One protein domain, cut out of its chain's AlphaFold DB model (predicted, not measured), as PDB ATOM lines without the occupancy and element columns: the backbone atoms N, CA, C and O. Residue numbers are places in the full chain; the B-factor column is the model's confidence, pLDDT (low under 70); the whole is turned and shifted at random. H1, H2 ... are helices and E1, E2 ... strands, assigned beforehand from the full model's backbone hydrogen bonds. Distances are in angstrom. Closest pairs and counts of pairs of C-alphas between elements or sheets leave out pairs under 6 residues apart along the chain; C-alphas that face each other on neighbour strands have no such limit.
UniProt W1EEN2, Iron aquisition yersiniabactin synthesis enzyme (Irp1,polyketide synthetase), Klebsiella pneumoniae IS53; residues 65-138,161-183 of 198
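What this domain is: This is residues 65 to 138 and 161 to 183 of the 198 residues of the protein "Iron aquisition yersiniabactin synthesis enzyme (Irp1,polyketide synthetase)" of Klebsiella pneumoniae IS53 (UniProt W1EEN2). Two helices, H1 and H2, lie side by side over one face of a small parallel sheet of two strands, E1 and E2. On the E2 side of this sheet lies a separate antiparallel hairpin, E3 and E4, with E3 toward E2 and E4 farther out. The printed part has 97 residues with two named helices and four named strands, in the order E1, H1, E2, H2, E3, E4; the class is mixed, helices and strands. It is compact, with a radius of gyration of the C-alphas of 14.0 A, and spans 40 by 30 by 29 A.

Where its parts are: E1 is residues 72 to 76, 13.2 A long, and begins at C-alpha 72 at (-57.987, -19.572, -43.302). Its neighbour E2 is residues 100 to 106, 20.0 A long. H1 is residues 83 to 95, 18.2 A long. H2, the longest helix, is residues 119 to 134, 23.4 A long, with C-alpha 119 at (-42.859, -6.115, -59.261). E3 is residues 167 to 171, 13.6 A long. E4, residues 174 to 183 and 24.5 A long, bends by 60 degrees at residue 180 and ends at C-alpha 183 at (-23.977, -7.000, -46.558).

How they stand to each other: E1 and E2 are parallel neighbours, their directions 17 degrees apart, with N 73 and O 100 at 2.8 A and N 102 and O 73 at 2.9 A, within hydrogen-bond range. E1, H1 and E2 form a strand-helix-strand unit, two parallel neighbour strands with a helix between them in the chain, and its crossover is right-handed. The closest C-alphas of H1 and E2 are those of Leu 94 and Leu 101, 7.0 A apart. The closest of E2 and H2 are those of Thr 105 and His 121, 5.8 A apart. H1 and H2 touch, the C-alphas of Thr 83 and Ser 120 being closest at 4.5 A. They run the same way at a shallow tilt of 27 degrees. Every O i to N i+4 pair is within hydrogen-bond range in H1, and 10 of 12 are in H2. E2 and E3 are near each other, with 7 pairs of C-alphas within 10 A. E3 and E4 are a hairpin, antiparallel at 120 degrees, with N 176 and O 169 at 2.8 A, within hydrogen-bond range. E4 is apart from E1, H1, E2 and H2.

The domain as a whole: The C-alphas of Pro 68 and Asn 183 are the two farthest apart, at 45.0 A. Residues 139 to 160 are not printed, and C-alphas 138 and 161 are 12.4 A apart across this cut. The link from E2 to H2, residues 107 to 118, is long. The mean pLDDT of the printed part is 94.5, and no printed residue is under 70.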
ATOM      1  N   ILE A  65     -57.992 -28.773 -50.397       97.94
ATOM      2  CA  ILE A  65     -59.444 -28.948 -50.388       97.94
ATOM      3  C   ILE A  65     -60.148 -27.639 -50.040       97.94
ATOM      4  O   ILE A  65     -59.791 -26.954 -49.078       97.94
ATOM      5  N   HIS A  66     -61.194 -27.324 -50.801       98.12
ATOM      6  CA  HIS A  66     -62.080 -26.214 -50.491       98.12
ATOM      7  C   HIS A  66     -63.062 -26.576 -49.367       98.12
ATOM      8  O   HIS A  66     -63.855 -27.504 -49.508       98.12
ATOM      9  N   ASP A  67     -63.066 -25.786 -48.296       97.06
ATOM     10  CA  ASP A  67     -64.114 -25.771 -47.274       97.06
ATOM     11  C   ASP A  67     -64.494 -24.313 -46.962       97.06
ATOM     12  O   ASP A  67     -63.663 -23.554 -46.447       97.06
ATOM     13  N   PRO A  68     -65.744 -23.894 -47.238       94.50
ATOM     14  CA  PRO A  68     -66.230 -22.551 -46.926       94.50
ATOM     15  C   PRO A  68     -66.084 -22.144 -45.452       94.50
ATOM     16  O   PRO A  68     -66.067 -20.947 -45.157       94.50
ATOM     17  N   HIS A  69     -65.988 -23.112 -44.537       94.56
ATOM     18  CA  HIS A  69     -65.899 -22.902 -43.093       94.56
ATOM     19  C   HIS A  69     -64.471 -22.977 -42.538       94.56
ATOM     20  O   HIS A  69     -64.284 -22.819 -41.328       94.56
ATOM     21  N   ALA A  70     -63.455 -23.179 -43.384       95.56
ATOM     22  CA  ALA A  70     -62.074 -23.237 -42.923       95.56
ATOM     23  C   ALA A  70     -61.623 -21.919 -42.267       95.56
ATOM     24  O   ALA A  70     -61.985 -20.816 -42.685       95.56
ATOM     25  N   SER A  71     -60.743 -22.038 -41.272       93.00
ATOM     26  CA  SER A  71     -60.223 -20.915 -40.476       93.00
ATOM     27  C   SER A  71     -59.312 -19.957 -41.249       93.00
ATOM     28  O   SER A  71     -59.034 -18.852 -40.777       93.00
ATOM     29  N   SER A  72     -58.836 -20.371 -42.423       96.69
ATOM     30  CA  SER A  72     -57.987 -19.572 -43.302       96.69
ATOM     31  C   SER A  72     -58.507 -19.599 -44.731       96.69
ATOM     32  O   SER A  72     -59.002 -20.615 -45.226       96.69
ATOM     33  N   ARG A  73     -58.379 -18.456 -45.400       98.12
ATOM     34  CA  ARG A  73     -58.685 -18.279 -46.812       98.12
ATOM     35  C   ARG A  73     -57.422 -18.410 -47.652       98.12
ATOM     36  O   ARG A  73     -56.411 -17.788 -47.333       98.12
ATOM     37  N   LEU A  74     -57.506 -19.152 -48.750       98.56
ATOM     38  CA  LEU A  74     -56.475 -19.242 -49.778       98.56
ATOM     39  C   LEU A  74     -56.826 -18.335 -50.963       98.56
ATOM     40  O   LEU A  74     -57.935 -18.385 -51.506       98.56
ATOM     41  N   MET A  75     -55.868 -17.505 -51.366       98.31
ATOM     42  CA  MET A  75     -55.981 -16.622 -52.523       98.31
ATOM     43  C   MET A  75     -54.762 -16.777 -53.432       98.31
ATOM     44  O   MET A  75     -53.689 -16.263 -53.134       98.31
ATOM     45  N   ILE A  76     -54.940 -17.455 -54.562       97.62
ATOM     46  CA  ILE A  76     -53.970 -17.488 -55.658       97.62
ATOM     47  C   ILE A  76     -54.151 -16.234 -56.505       97.62
ATOM     48  O   ILE A  76     -55.229 -15.996 -57.053       97.62
ATOM     49  N   VAL A  77     -53.103 -15.416 -56.569       96.50
ATOM     50  CA  VAL A  77     -53.100 -14.178 -57.344       96.50
ATOM     51  C   VAL A  77     -52.771 -14.507 -58.795       96.50
ATOM     52  O   VAL A  77     -51.732 -15.099 -59.078       96.50
ATOM     53  N   GLU A  78     -53.661 -14.120 -59.704       91.69
ATOM     54  CA  GLU A  78     -53.430 -14.220 -61.147       91.69
ATOM     55  C   GLU A  78     -52.322 -13.255 -61.586       91.69
ATOM     56  O   GLU A  78     -52.206 -12.155 -61.040       91.69
ATOM     57  N   GLU A  79     -51.531 -13.651 -62.584       88.25
ATOM     58  CA  GLU A  79     -50.459 -12.800 -63.099       88.25
ATOM     59  C   GLU A  79     -51.026 -11.527 -63.738       88.25
ATOM     60  O   GLU A  79     -51.888 -11.565 -64.619       88.25
ATOM     61  N   SER A  80     -50.536 -10.377 -63.280       91.69
ATOM     62  CA  SER A  80     -50.894  -9.074 -63.829       91.69
ATOM     63  C   SER A  80     -49.838  -8.029 -63.487       91.69
ATOM     64  O   SER A  80     -49.277  -8.023 -62.391       91.69
ATOM     65  N   GLU A  81     -49.613  -7.096 -64.410       90.31
ATOM     66  CA  GLU A  81     -48.774  -5.919 -64.170       90.31
ATOM     67  C   GLU A  81     -49.549  -4.766 -63.501       90.31
ATOM     68  O   GLU A  81     -48.937  -3.808 -63.037       90.31
ATOM     69  N   ASP A  82     -50.880  -4.858 -63.377       96.19
ATOM     70  CA  ASP A  82     -51.686  -3.851 -62.677       96.19
ATOM     71  C   ASP A  82     -51.595  -4.039 -61.154       96.19
ATOM     72  O   ASP A  82     -52.415  -4.706 -60.514       96.19
ATOM     73  N   THR A  83     -50.555  -3.449 -60.563       96.62
ATOM     74  CA  THR A  83     -50.291  -3.542 -59.123       96.62
ATOM     75  C   THR A  83     -51.464  -3.039 -58.277       96.62
ATOM     76  O   THR A  83     -51.751  -3.628 -57.234       96.62
ATOM     77  N   LEU A  84     -52.141  -1.964 -58.700       97.25
ATOM     78  CA  LEU A  84     -53.237  -1.373 -57.931       97.25
ATOM     79  C   LEU A  84     -54.432  -2.324 -57.895       97.25
ATOM     80  O   LEU A  84     -54.914  -2.644 -56.809       97.25
ATOM     81  N   ALA A  85     -54.844  -2.851 -59.050       96.94
ATOM     82  CA  ALA A  85     -55.955  -3.794 -59.118       96.94
ATOM     83  C   ALA A  85     -55.676  -5.080 -58.317       96.94
ATOM     84  O   ALA A  85     -56.583  -5.642 -57.694       96.94
ATOM     85  N   LEU A  86     -54.427  -5.564 -58.302       97.25
ATOM     86  CA  LEU A  86     -54.045  -6.698 -57.457       97.25
ATOM     87  C   LEU A  86     -54.112  -6.347 -55.962       97.25
ATOM     88  O   LEU A  86     -54.658  -7.126 -55.176       97.25
ATOM     89  N   ALA A  87     -53.596  -5.181 -55.568       97.56
ATOM     90  CA  ALA A  87     -53.622  -4.723 -54.182       97.56
ATOM     91  C   ALA A  87     -55.059  -4.538 -53.670       97.56
ATOM     92  O   ALA A  87     -55.372  -4.995 -52.572       97.56
ATOM     93  N   GLU A  88     -55.951  -3.956 -54.473       97.56
ATOM     94  CA  GLU A  88     -57.370  -3.792 -54.136       97.56
ATOM     95  C   GLU A  88     -58.055  -5.136 -53.867       97.56
ATOM     96  O   GLU A  88     -58.777  -5.272 -52.878       97.56
ATOM     97  N   LYS A  89     -57.777  -6.164 -54.680       97.00
ATOM     98  CA  LYS A  89     -58.305  -7.520 -54.448       97.00
ATOM     99  C   LYS A  89     -57.802  -8.111 -53.129       97.00
ATOM    100  O   LYS A  89     -58.586  -8.714 -52.396       97.00
ATOM    101  N   VAL A  90     -56.517  -7.936 -52.811       97.56
ATOM    102  CA  VAL A  90     -55.941  -8.416 -51.542       97.56
ATOM    103  C   VAL A  90     -56.528  -7.652 -50.351       97.56
ATOM    104  O   VAL A  90     -56.906  -8.275 -49.361       97.56
ATOM    105  N   ILE A  91     -56.690  -6.331 -50.448       97.50
ATOM    106  CA  ILE A  91     -57.328  -5.503 -49.410       97.50
ATOM    107  C   ILE A  91     -58.790  -5.915 -49.206       97.50
ATOM    108  O   ILE A  91     -59.240  -6.065 -48.068       97.50
ATOM    109  N   ALA A  92     -59.533  -6.167 -50.284       97.06
ATOM    110  CA  ALA A  92     -60.894  -6.685 -50.198       97.06
ATOM    111  C   ALA A  92     -60.930  -8.047 -49.478       97.06
ATOM    112  O   ALA A  92     -61.766  -8.265 -48.602       97.06
ATOM    113  N   ALA A  93     -59.985  -8.948 -49.767       96.12
ATOM    114  CA  ALA A  93     -59.880 -10.229 -49.066       96.12
ATOM    115  C   ALA A  93     -59.534 -10.063 -47.573       96.12
ATOM    116  O   ALA A  93     -60.112 -10.764 -46.737       96.12
ATOM    117  N   LEU A  94     -58.636  -9.129 -47.236       96.50
ATOM    118  CA  LEU A  94     -58.245  -8.804 -45.859       96.50
ATOM    119  C   LEU A  94     -59.404  -8.226 -45.038       96.50
ATOM    120  O   LEU A  94     -59.502  -8.524 -43.848       96.50
ATOM    121  N   THR A  95     -60.263  -7.417 -45.662       94.88
ATOM    122  CA  THR A  95     -61.375  -6.704 -45.005       94.88
ATOM    123  C   THR A  95     -62.666  -7.518 -44.939       94.88
ATOM    124  O   THR A  95     -63.442  -7.351 -44.002       94.88
ATOM    125  N   ALA A  96     -62.892  -8.439 -45.879       92.94
ATOM    126  CA  ALA A  96     -64.111  -9.249 -45.937       92.94
ATOM    127  C   ALA A  96     -64.246 -10.289 -44.807       92.94
ATOM    128  O   ALA A  96     -65.312 -10.878 -44.645       92.94
ATOM    129  N   SER A  97     -63.174 -10.586 -44.067       89.94
ATOM    130  CA  SER A  97     -63.188 -11.571 -42.982       89.94
ATOM    131  C   SER A  97     -62.083 -11.292 -41.968       89.94
ATOM    132  O   SER A  97     -61.039 -10.759 -42.332       89.94
ATOM    133  N   ALA A  98     -62.283 -11.709 -40.717       91.44
ATOM    134  CA  ALA A  98     -61.238 -11.754 -39.690       91.44
ATOM    135  C   ALA A  98     -60.419 -13.065 -39.716       91.44
ATOM    136  O   ALA A  98     -59.414 -13.175 -39.016       91.44
ATOM    137  N   ALA A  99     -60.832 -14.052 -40.522       94.12
ATOM    138  CA  ALA A  99     -60.131 -15.323 -40.716       94.12
ATOM    139  C   ALA A  99     -58.719 -15.124 -41.296       94.12
ATOM    140  O   ALA A  99     -58.424 -14.081 -41.892       94.12
ATOM    141  N   GLY A 100     -57.854 -16.134 -41.165       97.88
ATOM    142  CA  GLY A 100     -56.527 -16.118 -41.785       97.88
ATOM    143  C   GLY A 100     -56.598 -15.898 -43.302       97.88
ATOM    144  O   GLY A 100     -57.608 -16.205 -43.937       97.88
ATOM    145  N   LEU A 101     -55.534 -15.360 -43.889       98.56
ATOM    146  CA  LEU A 101     -55.385 -15.184 -45.330       98.56
ATOM    147  C   LEU A 101     -53.978 -15.613 -45.747       98.56
ATOM    148  O   LEU A 101     -52.984 -15.044 -45.295       98.56
ATOM    149  N   ILE A 102     -53.918 -16.587 -46.649       98.69
ATOM    150  CA  ILE A 102     -52.693 -17.032 -47.304       98.69
ATOM    151  C   ILE A 102     -52.777 -16.601 -48.764       98.69
ATOM    152  O   ILE A 102     -53.668 -17.033 -49.502       98.69
ATOM    153  N   VAL A 103     -51.858 -15.731 -49.174       98.62
ATOM    154  CA  VAL A 103     -51.781 -15.228 -50.548       98.62
ATOM    155  C   VAL A 103     -50.656 -15.939 -51.289       98.62
ATOM    156  O   VAL A 103     -49.503 -15.906 -50.866       98.62
ATOM    157  N   VAL A 104     -50.983 -16.572 -52.409       98.44
ATOM    158  CA  VAL A 104     -50.003 -17.224 -53.278       98.44
ATOM    159  C   VAL A 104     -49.622 -16.259 -54.390       98.44
ATOM    160  O   VAL A 104     -50.473 -15.830 -55.172       98.44
ATOM    161  N   THR A 105     -48.340 -15.919 -54.448       97.88
ATOM    162  CA  THR A 105     -47.744 -15.079 -55.485       97.88
ATOM    163  C   THR A 105     -46.881 -15.903 -56.434       97.88
ATOM    164  O   THR A 105     -46.537 -17.046 -56.140       97.88
ATOM    165  N   ARG A 106     -46.525 -15.323 -57.585       95.94
ATOM    166  CA  ARG A 106     -45.581 -15.904 -58.538       95.94
ATOM    167  C   ARG A 106     -44.485 -14.897 -58.812       95.94
ATOM    168  O   ARG A 106     -44.788 -13.730 -59.069       95.94
ATOM    169  N   ARG A 107     -43.228 -15.345 -58.764       95.56
ATOM    170  CA  ARG A 107     -42.050 -14.524 -59.076       95.56
ATOM    171  C   ARG A 107     -41.972 -13.229 -58.253       95.56
ATOM    172  O   ARG A 107     -41.364 -12.256 -58.692       95.56
ATOM    173  N   ALA A 108     -42.589 -13.173 -57.072       96.25
ATOM    174  CA  ALA A 108     -42.503 -12.019 -56.176       96.25
ATOM    175  C   ALA A 108     -41.090 -11.858 -55.614       96.25
ATOM    176  O   ALA A 108     -40.702 -10.761 -55.210       96.25
ATOM    177  N   TRP A 109     -40.317 -12.941 -55.580       95.50
ATOM    178  CA  TRP A 109     -38.924 -12.922 -55.184       95.50
ATOM    179  C   TRP A 109     -38.064 -13.669 -56.181       95.50
ATOM    180  O   TRP A 109     -38.467 -14.674 -56.750       95.50
ATOM    181  N   ARG A 110     -36.840 -13.169 -56.325       93.00
ATOM    182  CA  ARG A 110     -35.749 -13.872 -56.982       93.00
ATOM    183  C   ARG A 110     -34.986 -14.638 -55.907       93.00
ATOM    184  O   ARG A 110     -34.239 -14.027 -55.135       93.00
ATOM    185  N   VAL A 111     -35.267 -15.931 -55.799       92.25
ATOM    186  CA  VAL A 111     -34.594 -16.837 -54.854       92.25
ATOM    187  C   VAL A 111     -33.311 -17.368 -55.483       92.25
ATOM    188  O   VAL A 111     -32.260 -17.352 -54.845       92.25
ATOM    189  N   GLU A 112     -33.391 -17.743 -56.758       85.88
ATOM    190  CA  GLU A 112     -32.260 -18.168 -57.584       85.88
ATOM    191  C   GLU A 112     -31.827 -17.049 -58.547       85.88
ATOM    192  O   GLU A 112     -32.625 -16.199 -58.931       85.88
ATOM    193  N   GLU A 113     -30.555 -17.016 -58.955       79.38
ATOM    194  CA  GLU A 113     -29.942 -15.858 -59.636       79.38
ATOM    195  C   GLU A 113     -30.610 -15.473 -60.975       79.38
ATOM    196  O   GLU A 113     -30.664 -14.289 -61.322       79.38
ATOM    197  N   ASN A 114     -31.191 -16.446 -61.681       82.88
ATOM    198  CA  ASN A 114     -31.736 -16.286 -63.034       82.88
ATOM    199  C   ASN A 114     -33.271 -16.173 -63.093       82.88
ATOM    200  O   ASN A 114     -33.847 -16.244 -64.179       82.88
ATOM    201  N   GLU A 115     -33.955 -15.999 -61.959       89.56
ATOM    202  CA  GLU A 115     -35.416 -15.854 -61.956       89.56
ATOM    203  C   GLU A 115     -35.853 -14.452 -62.401       89.56
ATOM    204  O   GLU A 115     -35.314 -13.430 -61.962       89.56
ATOM    205  N   ALA A 116     -36.891 -14.393 -63.235       90.94
ATOM    206  CA  ALA A 116     -37.609 -13.152 -63.493       90.94
ATOM    207  C   ALA A 116     -38.352 -12.690 -62.225       90.94
ATOM    208  O   ALA A 116     -38.836 -13.510 -61.450       90.94
ATOM    209  N   LEU A 117     -38.490 -11.373 -62.045       93.75
ATOM    210  CA  LEU A 117     -39.184 -10.760 -60.907       93.75
ATOM    211  C   LEU A 117     -40.475 -10.078 -61.378       93.75
ATOM    212  O   LEU A 117     -40.436  -9.257 -62.292       93.75
ATOM    213  N   SER A 118     -41.598 -10.359 -60.719       95.81
ATOM    214  CA  SER A 118     -42.839  -9.593 -60.855       95.81
ATOM    215  C   SER A 118     -42.905  -8.517 -59.771       95.81
ATOM    216  O   SER A 118     -43.083  -8.809 -58.585       95.81
ATOM    217  N   ALA A 119     -42.785  -7.251 -60.179       95.56
ATOM    218  CA  ALA A 119     -42.859  -6.115 -59.261       95.56
ATOM    219  C   ALA A 119     -44.235  -6.015 -58.582       95.56
ATOM    220  O   ALA A 119     -44.315  -5.751 -57.381       95.56
ATOM    221  N   SER A 120     -45.311  -6.296 -59.324       97.06
ATOM    222  CA  SER A 120     -46.680  -6.262 -58.802       97.06
ATOM    223  C   SER A 120     -46.899  -7.294 -57.701       97.06
ATOM    224  O   SER A 120     -47.401  -6.953 -56.632       97.06
ATOM    225  N   HIS A 121     -46.451  -8.536 -57.900       97.56
ATOM    226  CA  HIS A 121     -46.554  -9.574 -56.874       97.56
ATOM    227  C   HIS A 121     -45.612  -9.313 -55.686       97.56
ATOM    228  O   HIS A 121     -45.980  -9.577 -54.539       97.56
ATOM    229  N   HIS A 122     -44.433  -8.729 -55.934       96.44
ATOM    230  CA  HIS A 122     -43.525  -8.282 -54.877       96.44
ATOM    231  C   HIS A 122     -44.164  -7.215 -53.975       96.44
ATOM    232  O   HIS A 122     -44.049  -7.280 -52.750       96.44
ATOM    233  N   ALA A 123     -44.895  -6.258 -54.551       97.19
ATOM    234  CA  ALA A 123     -45.585  -5.220 -53.786       97.19
ATOM    235  C   ALA A 123     -46.642  -5.801 -52.825       97.19
ATOM    236  O   ALA A 123     -46.790  -5.313 -51.701       97.19
ATOM    237  N   LEU A 124     -47.322  -6.889 -53.213       98.19
ATOM    238  CA  LEU A 124     -48.302  -7.563 -52.350       98.19
ATOM    239  C   LEU A 124     -47.667  -8.132 -51.077       98.19
ATOM    240  O   LEU A 124     -48.291  -8.107 -50.018       98.19
ATOM    241  N   TRP A 125     -46.415  -8.591 -51.140       96.81
ATOM    242  CA  TRP A 125     -45.695  -9.045 -49.949       96.81
ATOM    243  C   TRP A 125     -45.464  -7.918 -48.944       96.81
ATOM    244  O   TRP A 125     -45.599  -8.136 -47.740       96.81
ATOM    245  N   ALA A 126     -45.131  -6.715 -49.417       95.12
ATOM    246  CA  ALA A 126     -44.968  -5.556 -48.543       95.12
ATOM    247  C   ALA A 126     -46.299  -5.177 -47.874       95.12
ATOM    248  O   ALA A 126     -46.338  -5.000 -46.656       95.12
ATOM    249  N   LEU A 127     -47.392  -5.146 -48.643       97.94
ATOM    250  CA  LEU A 127     -48.746  -4.916 -48.130       97.94
ATOM    251  C   LEU A 127     -49.123  -5.936 -47.042       97.94
ATOM    252  O   LEU A 127     -49.535  -5.559 -45.945       97.94
ATOM    253  N   LEU A 128     -48.949  -7.229 -47.323       98.12
ATOM    254  CA  LEU A 128     -49.294  -8.300 -46.389       98.12
ATOM    255  C   LEU A 128     -48.449  -8.252 -45.115       98.12
ATOM    256  O   LEU A 128     -48.962  -8.545 -44.038       98.12
ATOM    257  N   ARG A 129     -47.172  -7.862 -45.208       96.62
ATOM    258  CA  ARG A 129     -46.303  -7.679 -44.034       96.62
ATOM    259  C   ARG A 129     -46.803  -6.573 -43.115       96.62
ATOM    260  O   ARG A 129     -46.762  -6.748 -41.901       96.62
ATOM    261  N   VAL A 130     -47.288  -5.465 -43.678       97.38
ATOM    262  CA  VAL A 130     -47.915  -4.394 -42.888       97.38
ATOM    263  C   VAL A 130     -49.169  -4.928 -42.197       97.38
ATOM    264  O   VAL A 130     -49.253  -4.858 -40.974       97.38
ATOM    265  N   ALA A 131     -50.073  -5.569 -42.942       97.06
ATOM    266  CA  ALA A 131     -51.300  -6.133 -42.378       97.06
ATOM    267  C   ALA A 131     -51.026  -7.178 -41.273       97.06
ATOM    268  O   ALA A 131     -51.680  -7.172 -40.232       97.06
ATOM    269  N   ALA A 132     -50.029  -8.050 -41.460       96.69
ATOM    270  CA  ALA A 132     -49.613  -9.038 -40.461       96.69
ATOM    271  C   ALA A 132     -49.058  -8.391 -39.182       96.69
ATOM    272  O   ALA A 132     -49.299  -8.901 -38.092       96.69
ATOM    273  N   ASN A 133     -48.345  -7.266 -39.300       95.38
ATOM    274  CA  ASN A 133     -47.846  -6.522 -38.141       95.38
ATOM    275  C   ASN A 133     -48.963  -5.779 -37.393       95.38
ATOM    276  O   ASN A 133     -48.884  -5.629 -36.175       95.38
ATOM    277  N   GLU A 134     -49.998  -5.321 -38.098       95.38
ATOM    278  CA  GLU A 134     -51.183  -4.707 -37.487       95.38
ATOM    279  C   GLU A 134     -52.072  -5.740 -36.774       95.38
ATOM    280  O   GLU A 134     -52.738  -5.412 -35.791       95.38
ATOM    281  N   GLN A 135     -52.074  -6.993 -37.244       94.44
ATOM    282  CA  GLN A 135     -52.893  -8.089 -36.716       94.44
ATOM    283  C   GLN A 135     -52.042  -9.348 -36.455       94.44
ATOM    284  O   GLN A 135     -52.211 -10.358 -37.143       94.44
ATOM    285  N   PRO A 136     -51.142  -9.334 -35.452       94.50
ATOM    286  CA  PRO A 136     -50.171 -10.410 -35.243       94.50
ATOM    287  C   PRO A 136     -50.814 -11.763 -34.913       94.50
ATOM    288  O   PRO A 136     -50.277 -12.797 -35.290       94.50
ATOM    289  N   GLU A 137     -51.989 -11.788 -34.285       95.19
ATOM    290  CA  GLU A 137     -52.697 -13.039 -33.958       95.19
ATOM    291  C   GLU A 137     -53.392 -13.674 -35.172       95.19
ATOM    292  O   GLU A 137     -53.732 -14.857 -35.173       95.19
ATOM    293  N   ARG A 138     -53.603 -12.902 -36.241       96.56
ATOM    294  CA  ARG A 138     -54.255 -13.382 -37.457       96.56
ATOM    295  C   ARG A 138     -53.217 -14.026 -38.367       96.56
ATOM    296  O   ARG A 138     -52.184 -13.416 -38.646       96.56
ATOM    297  N   VAL A 161     -46.925 -23.312 -43.607       95.94
ATOM    298  CA  VAL A 161     -47.424 -22.008 -43.152       95.94
ATOM    299  C   VAL A 161     -47.913 -22.089 -41.709       95.94
ATOM    300  O   VAL A 161     -48.728 -22.929 -41.339       95.94
ATOM    301  N   SER A 162     -47.458 -21.147 -40.887       94.50
ATOM    302  CA  SER A 162     -47.914 -20.986 -39.505       94.50
ATOM    303  C   SER A 162     -47.724 -19.544 -39.026       94.50
ATOM    304  O   SER A 162     -47.146 -18.712 -39.727       94.50
ATOM    305  N   LEU A 163     -48.176 -19.222 -37.808       93.06
ATOM    306  CA  LEU A 163     -47.997 -17.882 -37.228       93.06
ATOM    307  C   LEU A 163     -46.515 -17.489 -37.078       93.06
ATOM    308  O   LEU A 163     -46.199 -16.301 -37.165       93.06
ATOM    309  N   SER A 164     -45.617 -18.462 -36.892       90.81
ATOM    310  CA  SER A 164     -44.161 -18.260 -36.874       90.81
ATOM    311  C   SER A 164     -43.518 -18.347 -38.263       90.81
ATOM    312  O   SER A 164     -42.400 -17.869 -38.443       90.81
ATOM    313  N   GLN A 165     -44.221 -18.911 -39.250       93.44
ATOM    314  CA  GLN A 165     -43.724 -19.187 -40.599       93.44
ATOM    315  C   GLN A 165     -44.671 -18.612 -41.666       93.44
ATOM    316  O   GLN A 165     -45.427 -19.321 -42.325       93.44
ATOM    317  N   ARG A 166     -44.666 -17.285 -41.819       96.75
ATOM    318  CA  ARG A 166     -45.629 -16.569 -42.683       96.75
ATOM    319  C   ARG A 166     -45.138 -16.301 -44.096       96.75
ATOM    320  O   ARG A 166     -45.940 -16.004 -44.969       96.75
ATOM    321  N   TRP A 167     -43.826 -16.313 -44.292       97.62
ATOM    322  CA  TRP A 167     -43.181 -15.828 -45.507       97.62
ATOM    323  C   TRP A 167     -42.334 -16.952 -46.076       97.62
ATOM    324  O   TRP A 167     -41.290 -17.280 -45.510       97.62
ATOM    325  N   LEU A 168     -42.798 -17.547 -47.166       97.44
ATOM    326  CA  LEU A 168     -42.159 -18.704 -47.785       97.44
ATOM    327  C   LEU A 168     -41.992 -18.451 -49.275       97.44
ATOM    328  O   LEU A 168     -42.880 -17.887 -49.910       97.44
ATOM    329  N   ALA A 169     -40.882 -18.902 -49.841       97.31
ATOM    330  CA  ALA A 169     -40.794 -19.131 -51.274       97.31
ATOM    331  C   ALA A 169     -40.639 -20.633 -51.514       97.31
ATOM    332  O   ALA A 169     -39.845 -21.280 -50.839       97.31
ATOM    333  N   ALA A 170     -41.407 -21.197 -52.438       95.56
ATOM    334  CA  ALA A 170     -41.343 -22.611 -52.776       95.56
ATOM    335  C   ALA A 170     -40.795 -22.769 -54.198       95.56
ATOM    336  O   ALA A 170     -41.258 -22.104 -55.136       95.56
ATOM    337  N   ARG A 171     -39.762 -23.603 -54.338       94.12
ATOM    338  CA  ARG A 171     -39.065 -23.900 -55.595       94.12
ATOM    339  C   ARG A 171     -38.822 -25.407 -55.650       94.12
ATOM    340  O   ARG A 171     -38.030 -25.924 -54.869       94.12
ATOM    341  N   GLY A 172     -39.530 -26.110 -56.535       89.44
ATOM    342  CA  GLY A 172     -39.453 -27.571 -56.617       89.44
ATOM    343  C   GLY A 172     -39.874 -28.240 -55.305       89.44
ATOM    344  O   GLY A 172     -41.005 -28.049 -54.861       89.44
ATOM    345  N   ASP A 173     -38.958 -28.999 -54.706       88.94
ATOM    346  CA  ASP A 173     -39.102 -29.689 -53.416       88.94
ATOM    347  C   ASP A 173     -38.564 -28.880 -52.221       88.94
ATOM    348  O   ASP A 173     -38.588 -29.342 -51.079       88.94
ATOM    349  N   THR A 174     -38.041 -27.678 -52.477       92.75
ATOM    350  CA  THR A 174     -37.352 -26.873 -51.476       92.75
ATOM    351  C   THR A 174     -38.185 -25.653 -51.096       92.75
ATOM    352  O   THR A 174     -38.572 -24.827 -51.931       92.75
ATOM    353  N   LEU A 175     -38.417 -25.506 -49.792       95.25
ATOM    354  CA  LEU A 175     -38.976 -24.297 -49.200       95.25
ATOM    355  C   LEU A 175     -37.849 -23.382 -48.733       95.25
ATOM    356  O   LEU A 175     -36.858 -23.829 -48.161       95.25
ATOM    357  N   TRP A 176     -38.018 -22.084 -48.936       96.44
ATOM    358  CA  TRP A 176     -37.015 -21.071 -48.651       96.44
ATOM    359  C   TRP A 176     -37.570 -20.012 -47.714       96.44
ATOM    360  O   TRP A 176     -38.682 -19.508 -47.894       96.44
ATOM    361  N   LEU A 177     -36.752 -19.636 -46.733       95.44
ATOM    362  CA  LEU A 177     -37.082 -18.602 -45.764       95.44
ATOM    363  C   LEU A 177     -36.305 -17.321 -46.011       95.44
ATOM    364  O   LEU A 177     -35.076 -17.372 -46.112       95.44
ATOM    365  N   PRO A 178     -36.991 -16.168 -46.034       94.56
ATOM    366  CA  PRO A 178     -36.325 -14.890 -46.136       94.56
ATOM    367  C   PRO A 178     -35.750 -14.495 -44.774       94.56
ATOM    368  O   PRO A 178     -36.453 -14.429 -43.765       94.56
ATOM    369  N   SER A 179     -34.471 -14.140 -44.761       90.06
ATOM    370  CA  SER A 179     -33.798 -13.503 -43.631       90.06
ATOM    371  C   SER A 179     -33.017 -12.283 -44.110       90.06
ATOM    372  O   SER A 179     -32.653 -12.187 -45.282       90.06
ATOM    373  N   LEU A 180     -32.751 -11.340 -43.209       87.62
ATOM    374  CA  LEU A 180     -31.781 -10.280 -43.473       87.62
ATOM    375  C   LEU A 180     -30.400 -10.744 -43.018       87.62
ATOM    376  O   LEU A 180     -30.234 -11.238 -41.901       87.62
ATOM    377  N   ALA A 181     -29.409 -10.556 -43.880       84.50
ATOM    378  CA  ALA A 181     -28.004 -10.773 -43.569       84.50
ATOM    379  C   ALA A 181     -27.233  -9.458 -43.746       84.50
ATOM    380  O   ALA A 181     -27.551  -8.702 -44.670       84.50
ATOM    381  N   PRO A 182     -26.224  -9.169 -42.904       81.19
ATOM    382  CA  PRO A 182     -25.308  -8.070 -43.161       81.19
ATOM    383  C   PRO A 182     -24.684  -8.220 -44.551       81.19
ATOM    384  O   PRO A 182     -24.218  -9.296 -44.925       81.19
ATOM    385  N   ASN A 183     -24.699  -7.136 -45.311       75.44
ATOM    386  CA  ASN A 183     -23.977  -7.000 -46.558       75.44
ATOM    387  C   ASN A 183     -22.630  -6.341 -46.238       75.44
ATOM    388  O   ASN A 183     -22.586  -5.276 -45.623       75.44
TER     389      ASN A 183